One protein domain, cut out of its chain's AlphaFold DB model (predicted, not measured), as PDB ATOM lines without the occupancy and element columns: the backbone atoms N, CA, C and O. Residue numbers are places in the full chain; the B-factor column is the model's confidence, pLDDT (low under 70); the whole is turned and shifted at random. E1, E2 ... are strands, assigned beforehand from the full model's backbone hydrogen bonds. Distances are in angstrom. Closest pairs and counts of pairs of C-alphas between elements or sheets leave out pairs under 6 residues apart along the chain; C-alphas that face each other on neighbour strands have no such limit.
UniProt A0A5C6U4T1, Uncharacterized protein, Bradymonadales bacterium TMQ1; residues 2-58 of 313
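Overview. This is residues 2 to 58 of the 313 residues of an uncharacterized protein of Bradymonadales bacterium TMQ1 (UniProt A0A5C6U4T1). What shape is this? There is little regular structure: a short hairpin of two strands, E1 then E2, side by side, with a large loop, residues 17 to 49, beyond one end and residues 55 to 58 running out past the other. What is named? Of 57 printed residues the strands hold 10: all strand, one antiparallel sheet, order E1 - E2. How spread is it? It is loose, radius of gyration of the C-alphas 13.9 A, spanning 40 by 28 by 20 A.

Along the chain. Where is E1? It is residues 12 to 16, 12.8 A between end C-alphas, from C-alpha 12 at (-41.376, -42.828, 3.767). Where is E2? It is residues 50 to 54, 13.2 A, to C-alpha 54 at (-44.861, -41.896, 1.056).

Arrangement. How do they stand? E1 and E2 are antiparallel, 156 degrees between directions; C-alphas 16 and 50 face each other, 4.3 A apart. Which atoms pair? N 13 and O 53 are within hydrogen-bond range, 2.8 A.

Size, cuts and confidence. How far does it reach? The farthest C-alphas, Asp 34 and Pro 58, are 40.6 A apart. Any breaks? The printed part has no cut; E1 to E2 is a long link. Where is pLDDT under 70? At residue 2.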
ATOM      1  N   SER A   2     -31.371 -41.635 -10.776       66.56
ATOM      2  CA  SER A   2     -31.878 -42.972 -10.457       66.56
ATOM      3  C   SER A   2     -31.676 -43.209  -8.966       66.56
ATOM      4  O   SER A   2     -30.716 -42.698  -8.389       66.56
ATOM      5  N   LEU A   3     -32.577 -43.959  -8.341       78.62
ATOM      6  CA  LEU A   3     -32.416 -44.359  -6.947       78.62
ATOM      7  C   LEU A   3     -31.261 -45.363  -6.831       78.62
ATOM      8  O   LEU A   3     -30.985 -46.119  -7.762       78.62
ATOM      9  N   THR A   4     -30.564 -45.358  -5.697       83.12
ATOM     10  CA  THR A   4     -29.445 -46.279  -5.423       83.12
ATOM     11  C   THR A   4     -29.903 -47.641  -4.907       83.12
ATOM     12  O   THR A   4     -29.083 -48.545  -4.754       83.12
ATOM     13  N   ARG A   5     -31.201 -47.786  -4.635       86.25
ATOM     14  CA  ARG A   5     -31.849 -49.020  -4.196       86.25
ATOM     15  C   ARG A   5     -33.305 -49.053  -4.637       86.25
ATOM     16  O   ARG A   5     -33.876 -48.017  -4.981       86.25
ATOM     17  N   GLU A   6     -33.889 -50.239  -4.556       81.06
ATOM     18  CA  GLU A   6     -35.331 -50.434  -4.667       81.06
ATOM     19  C   GLU A   6     -36.050 -49.827  -3.452       81.06
ATOM     20  O   GLU A   6     -35.486 -49.719  -2.353       81.06
ATOM     21  N   LEU A   7     -37.280 -49.374  -3.686       83.75
ATOM     22  CA  LEU A   7     -38.164 -48.848  -2.652       83.75
ATOM     23  C   LEU A   7     -39.136 -49.934  -2.204       83.75
ATOM     24  O   LEU A   7     -39.425 -50.859  -2.963       83.75
ATOM     25  N   GLU A   8     -39.660 -49.791  -0.993       81.81
ATOM     26  CA  GLU A   8     -40.740 -50.636  -0.480       81.81
ATOM     27  C   GLU A   8     -42.072 -49.870  -0.504       81.81
ATOM     28  O   GLU A   8     -42.105 -48.644  -0.362       81.81
ATOM     29  N   ASP A   9     -43.189 -50.579  -0.692       80.50
ATOM     30  CA  ASP A   9     -44.514 -49.965  -0.553       80.50
ATOM     31  C   ASP A   9     -44.734 -49.473   0.886       80.50
ATOM     32  O   ASP A   9     -44.397 -50.159   1.853       80.50
ATOM     33  N   GLY A  10     -45.288 -48.270   1.033       81.88
ATOM     34  CA  GLY A  10     -45.485 -47.605   2.322       81.88
ATOM     35  C   GLY A  10     -44.207 -47.024   2.937       81.88
ATOM     36  O   GLY A  10     -44.247 -46.487   4.048       81.88
ATOM     37  N   GLU A  11     -43.066 -47.107   2.248       90.44
ATOM     38  CA  GLU A  11     -41.826 -46.493   2.705       90.44
ATOM     39  C   GLU A  11     -41.935 -44.961   2.695       90.44
ATOM     40  O   GLU A  11     -42.407 -44.367   1.731       90.44
ATOM     41  N   TRP A  12     -41.449 -44.290   3.739       90.88
ATOM     42  CA  TRP A  12     -41.376 -42.828   3.767       90.88
ATOM     43  C   TRP A  12     -39.990 -42.337   3.353       90.88
ATOM     44  O   TRP A  12     -39.001 -42.536   4.061       90.88
ATOM     45  N   LEU A  13     -39.936 -41.629   2.231       90.25
ATOM     46  CA  LEU A  13     -38.772 -40.883   1.777       90.25
ATOM     47  C   LEU A  13     -38.827 -39.445   2.278       90.25
ATOM     48  O   LEU A  13     -39.892 -38.875   2.514       90.25
ATOM     49  N   LEU A  14     -37.656 -38.833   2.415       90.38
ATOM     50  CA  LEU A  14     -37.534 -37.445   2.832       90.38
ATOM     51  C   LEU A  14     -36.754 -36.664   1.777       90.38
ATOM     52  O   LEU A  14     -35.549 -36.854   1.619       90.38
ATOM     53  N   ALA A  15     -37.439 -35.768   1.074       89.88
ATOM     54  CA  ALA A  15     -36.805 -34.799   0.194       89.88
ATOM     55  C   ALA A  15     -36.371 -33.594   1.036       89.88
ATOM     56  O   ALA A  15     -37.215 -32.882   1.580       89.88
ATOM     57  N   ARG A  16     -35.061 -33.377   1.176       91.88
ATOM     58  CA  ARG A  16     -34.491 -32.243   1.917       91.88
ATOM     59  C   ARG A  16     -33.898 -31.221   0.966       91.88
ATOM     60  O   ARG A  16     -33.219 -31.586   0.010       91.88
ATOM     61  N   LEU A  17     -34.110 -29.944   1.268       93.81
ATOM     62  CA  LEU A  17     -33.388 -28.864   0.608       93.81
ATOM     63  C   LEU A  17     -32.037 -28.669   1.300       93.81
ATOM     64  O   LEU A  17     -31.976 -28.550   2.524       93.81
ATOM     65  N   HIS A  18     -30.968 -28.602   0.517       94.31
ATOM     66  CA  HIS A  18     -29.616 -28.314   0.987       94.31
ATOM     67  C   HIS A  18     -29.145 -26.969   0.432       94.31
ATOM     68  O   HIS A  18     -29.569 -26.555  -0.649       94.31
ATOM     69  N   ARG A  19     -28.319 -26.259   1.204       93.75
ATOM     70  CA  ARG A  19     -27.631 -25.050   0.733       93.75
ATOM     71  C   ARG A  19     -26.302 -25.469   0.140       93.75
ATOM     72  O   ARG A  19     -25.649 -26.293   0.753       93.75
ATOM     73  N   GLU A  20     -25.908 -24.861  -0.966       92.88
ATOM     74  CA  GLU A  20     -24.588 -25.085  -1.551       92.88
ATOM     75  C   GLU A  20     -23.518 -24.418  -0.671       92.88
ATOM     76  O   GLU A  20     -23.511 -23.192  -0.518       92.88
ATOM     77  N   ALA A  21     -22.686 -25.209   0.004       91.81
ATOM     78  CA  ALA A  21     -21.616 -24.706   0.859       91.81
ATOM     79  C   ALA A  21     -20.530 -25.779   1.062       91.81
ATOM     80  O   ALA A  21     -20.770 -26.712   1.823       91.81
ATOM     81  N   PRO A  22     -19.321 -25.613   0.498       88.75
ATOM     82  CA  PRO A  22     -18.883 -24.482  -0.327       88.75
ATOM     83  C   PRO A  22     -19.620 -24.398  -1.676       88.75
ATOM     84  O   PRO A  22     -20.160 -25.378  -2.159       88.75
ATOM     85  N   GLU A  23     -19.640 -23.212  -2.290       91.12
ATOM     86  CA  GLU A  23     -20.212 -22.988  -3.632       91.12
ATOM     87  C   GLU A  23     -19.296 -23.575  -4.723       91.12
ATOM     88  O   GLU A  23     -18.580 -22.843  -5.415       91.12
ATOM     89  N   ASP A  24     -19.242 -24.902  -4.826       92.81
ATOM     90  CA  ASP A  24     -18.337 -25.623  -5.726       92.81
ATOM     91  C   ASP A  24     -19.043 -26.464  -6.808       92.81
ATOM     92  O   ASP A  24     -18.377 -27.040  -7.675       92.81
ATOM     93  N   GLY A  25     -20.378 -26.487  -6.816       90.69
ATOM     94  CA  GLY A  25     -21.203 -27.241  -7.753       90.69
ATOM     95  C   GLY A  25     -21.270 -28.748  -7.491       90.69
ATOM     96  O   GLY A  25     -21.767 -29.476  -8.357       90.69
ATOM     97  N   VAL A  26     -20.770 -29.243  -6.352       89.69
ATOM     98  CA  VAL A  26     -20.705 -30.673  -6.021       89.69
ATOM     99  C   VAL A  26     -21.497 -30.965  -4.753       89.69
ATOM    100  O   VAL A  26     -21.144 -30.507  -3.679       89.69
ATOM    101  N   PHE A  27     -22.521 -31.819  -4.859       89.06
ATOM    102  CA  PHE A  27     -23.279 -32.236  -3.679       89.06
ATOM    103  C   PHE A  27     -22.439 -33.138  -2.754       89.06
ATOM    104  O   PHE A  27     -22.124 -34.273  -3.128       89.06
ATOM    105  N   GLY A  28     -22.107 -32.644  -1.558       89.19
ATOM    106  CA  GLY A  28     -21.144 -33.241  -0.622       89.19
ATOM    107  C   GLY A  28     -21.676 -33.599   0.770       89.19
ATOM    108  O   GLY A  28     -20.880 -33.899   1.658       89.19
ATOM    109  N   TYR A  29     -22.995 -33.583   0.991       91.25
ATOM    110  CA  TYR A  29     -23.563 -33.735   2.337       91.25
ATOM    111  C   TYR A  29     -23.177 -35.032   3.066       91.25
ATOM    112  O   TYR A  29     -23.587 -36.131   2.686       91.25
ATOM    113  N   ASP A  30     -22.484 -34.875   4.199       89.38
ATOM    114  CA  ASP A  30     -22.179 -35.929   5.170       89.38
ATOM    115  C   ASP A  30     -22.725 -35.550   6.551       89.38
ATOM    116  O   ASP A  30     -22.157 -34.734   7.272       89.38
ATOM    117  N   ALA A  31     -23.820 -36.192   6.961       85.94
ATOM    118  CA  ALA A  31     -24.465 -35.936   8.249       85.94
ATOM    119  C   ALA A  31     -23.573 -36.209   9.479       85.94
ATOM    120  O   ALA A  31     -23.939 -35.808  10.584       85.94
ATOM    121  N   SER A  32     -22.452 -36.917   9.311       89.56
ATOM    122  CA  SER A  32     -21.515 -37.250  10.386       89.56
ATOM    123  C   SER A  32     -20.362 -36.253  10.545       89.56
ATOM    124  O   SER A  32     -19.637 -36.324  11.538       89.56
ATOM    125  N   ALA A  33     -20.201 -35.319   9.605       88.94
ATOM    126  CA  ALA A  33     -19.168 -34.297   9.669       88.94
ATOM    127  C   ALA A  33     -19.525 -33.188  10.677       88.94
ATOM    128  O   ALA A  33     -20.670 -32.745  10.757       88.94
ATOM    129  N   ASP A  34     -18.523 -32.684  11.408       85.81
ATOM    130  CA  ASP A  34     -18.693 -31.558  12.346       85.81
ATOM    131  C   ASP A  34     -19.097 -30.256  11.628       85.81
ATOM    132  O   ASP A  34     -19.822 -29.418  12.168       85.81
ATOM    133  N   THR A  35     -18.629 -30.091  10.390       86.19
ATOM    134  CA  THR A  35     -19.004 -29.017   9.467       86.19
ATOM    135  C   THR A  35     -19.322 -29.659   8.121       86.19
ATOM    136  O   THR A  35     -18.414 -29.793   7.301       86.19
ATOM    137  N   PRO A  36     -20.556 -30.148   7.923       87.25
ATOM    138  CA  PRO A  36     -20.914 -30.836   6.695       87.25
ATOM    139  C   PRO A  36     -20.877 -29.863   5.525       87.25
ATOM    140  O   PRO A  36     -21.422 -28.758   5.630       87.25
ATOM    141  N   ASP A  37     -20.275 -30.304   4.425       93.06
ATOM    142  CA  ASP A  37     -20.501 -29.670   3.134       93.06
ATOM    143  C   ASP A  37     -21.990 -29.820   2.784       93.06
ATOM    144  O   ASP A  37     -22.664 -30.759   3.208       93.06
ATOM    145  N   ASP A  38     -22.538 -28.827   2.103       94.25
ATOM    146  CA  ASP A  38     -23.950 -28.672   1.780       94.25
ATOM    147  C   ASP A  38     -24.922 -28.972   2.932       94.25
ATOM    148  O   ASP A  38     -25.738 -29.898   2.854       94.25
ATOM    149  N   PRO A  39     -24.892 -28.217   4.045       93.62
ATOM    150  CA  PRO A  39     -25.812 -28.443   5.147       93.62
ATOM    151  C   PRO A  39     -27.269 -28.192   4.708       93.62
ATOM    152  O   PRO A  39     -27.521 -27.357   3.827       93.62
ATOM    153  N   PRO A  40     -28.259 -28.827   5.365       94.69
ATOM    154  CA  PRO A  40     -29.665 -28.569   5.087       94.69
ATOM    155  C   PRO A  40     -30.004 -27.075   5.152       94.69
ATOM    156  O   PRO A  40     -29.513 -26.336   6.016       94.69
ATOM    157  N   ALA A  41     -30.865 -26.626   4.245       95.06
ATOM    158  CA  ALA A  41     -31.510 -25.331   4.364       95.06
ATOM    159  C   ALA A  41     -32.450 -25.357   5.570       95.06
ATOM    160  O   ALA A  41     -33.169 -26.335   5.776       95.06
ATOM    161  N   LEU A  42     -32.427 -24.290   6.365       95.19
ATOM    162  CA  LEU A  42     -33.257 -24.163   7.556       95.19
ATOM    163  C   LEU A  42     -34.409 -23.189   7.295       95.19
ATOM    164  O   LEU A  42     -34.232 -22.200   6.579       95.19
ATOM    165  N   ASP A  43     -35.570 -23.470   7.875       94.44
ATOM    166  CA  ASP A  43     -36.708 -22.558   7.910       94.44
ATOM    167  C   ASP A  43     -36.527 -21.450   8.971       94.44
ATOM    168  O   ASP A  43     -35.472 -21.311   9.599       94.44
ATOM    169  N   ALA A  44     -37.563 -20.625   9.160       95.38
ATOM    170  CA  ALA A  44     -37.543 -19.517  10.116       95.38
ATOM    171  C   ALA A  44     -37.408 -19.969  11.585       95.38
ATOM    172  O   ALA A  44     -36.936 -19.188  12.413       95.38
ATOM    173  N   ASP A  45     -37.777 -21.215  11.889       95.69
ATOM    174  CA  ASP A  45     -37.702 -21.821  13.220       95.69
ATOM    175  C   ASP A  45     -36.410 -22.641  13.410       95.69
ATOM    176  O   ASP A  45     -36.190 -23.259  14.457       95.69
ATOM    177  N   GLY A  46     -35.522 -22.632  12.410       93.69
ATOM    178  CA  GLY A  46     -34.246 -23.336  12.431       93.69
ATOM    179  C   GLY A  46     -34.356 -24.839  12.164       93.69
ATOM    180  O   GLY A  46     -33.405 -25.563  12.459       93.69
ATOM    181  N   GLN A  47     -35.480 -25.325  11.630       94.06
ATOM    182  CA  GLN A  47     -35.658 -26.728  11.254       94.06
ATOM    183  C   GLN A  47     -35.268 -26.967   9.791       94.06
ATOM    184  O   GLN A  47     -35.455 -26.082   8.957       94.06
ATOM    185  N   PRO A  48     -34.739 -28.153   9.435       93.25
ATOM    186  CA  PRO A  48     -34.472 -28.495   8.044       93.25
ATOM    187  C   PRO A  48     -35.735 -28.416   7.185       93.25
ATOM    188  O   PRO A  48     -36.740 -29.061   7.485       93.25
ATOM    189  N   VAL A  49     -35.651 -27.689   6.074       94.75
ATOM    190  CA  VAL A  49     -36.705 -27.650   5.061       94.75
ATOM    191  C   VAL A  49     -36.763 -29.016   4.384       94.75
ATOM    192  O   VAL A  49     -35.864 -29.397   3.628       94.75
ATOM    193  N   ALA A  50     -37.819 -29.768   4.681       93.31
ATOM    194  CA  ALA A  50     -38.001 -31.122   4.191       93.31
ATOM    195  C   ALA A  50     -39.467 -31.413   3.858       93.31
ATOM    196  O   ALA A  50     -40.375 -30.929   4.532       93.31
ATOM    197  N   ALA A  51     -39.682 -32.254   2.852       93.44
ATOM    198  CA  ALA A  51     -40.973 -32.846   2.534       93.44
ATOM    199  C   ALA A  51     -40.885 -34.365   2.698       93.44
ATOM    200  O   ALA A  51     -39.941 -34.996   2.218       93.44
ATOM    201  N   ALA A  52     -41.866 -34.943   3.388       92.25
ATOM    202  CA  ALA A  52     -42.015 -36.386   3.493       92.25
ATOM    203  C   ALA A  52     -42.859 -36.889   2.314       92.25
ATOM    204  O   ALA A  52     -43.897 -36.306   2.003       92.25
ATOM    205  N   VAL A  53     -42.402 -37.953   1.666       89.69
ATOM    206  CA  VAL A  53     -43.061 -38.593   0.526       89.69
ATOM    207  C   VAL A  53     -43.287 -40.048   0.891       89.69
ATOM    208  O   VAL A  53     -42.327 -40.772   1.133       89.69
ATOM    209  N   GLU A  54     -44.542 -40.477   0.942       88.81
ATOM    210  CA  GLU A  54     -44.861 -41.896   1.056       88.81
ATOM    211  C   GLU A  54     -44.743 -42.546  -0.324       88.81
ATOM    212  O   GLU A  54     -45.332 -42.080  -1.301       88.81
ATOM    213  N   VAL A  55     -43.963 -43.613  -0.407       85.50
ATOM    214  CA  VAL A  55     -43.836 -44.439  -1.598       85.50
ATOM    215  C   VAL A  55     -45.046 -45.352  -1.663       85.50
ATOM    216  O   VAL A  55     -45.347 -46.069  -0.711       85.50
ATOM    217  N   ARG A  56     -45.719 -45.347  -2.811       78.00
ATOM    218  CA  ARG A  56     -46.759 -46.317  -3.135       78.00
ATOM    219  C   ARG A  56     -46.320 -47.122  -4.343       78.00
ATOM    220  O   ARG A  56     -46.146 -46.556  -5.419       78.00
ATOM    221  N   ILE A  57     -46.112 -48.420  -4.152       74.94
ATOM    222  CA  ILE A  57     -45.853 -49.357  -5.245       74.94
ATOM    223  C   ILE A  57     -47.178 -50.056  -5.523       74.94
ATOM    224  O   ILE A  57     -47.608 -50.877  -4.713       74.94
ATOM    225  N   PRO A  58     -47.861 -49.715  -6.626       71.62
ATOM    226  CA  PRO A  58     -49.164 -50.285  -6.897       71.62
ATOM    227  C   PRO A  58     -49.052 -51.800  -7.066       71.62
ATOM    228  O   PRO A  58     -48.393 -52.284  -7.986       71.62
TER     229      PRO A  58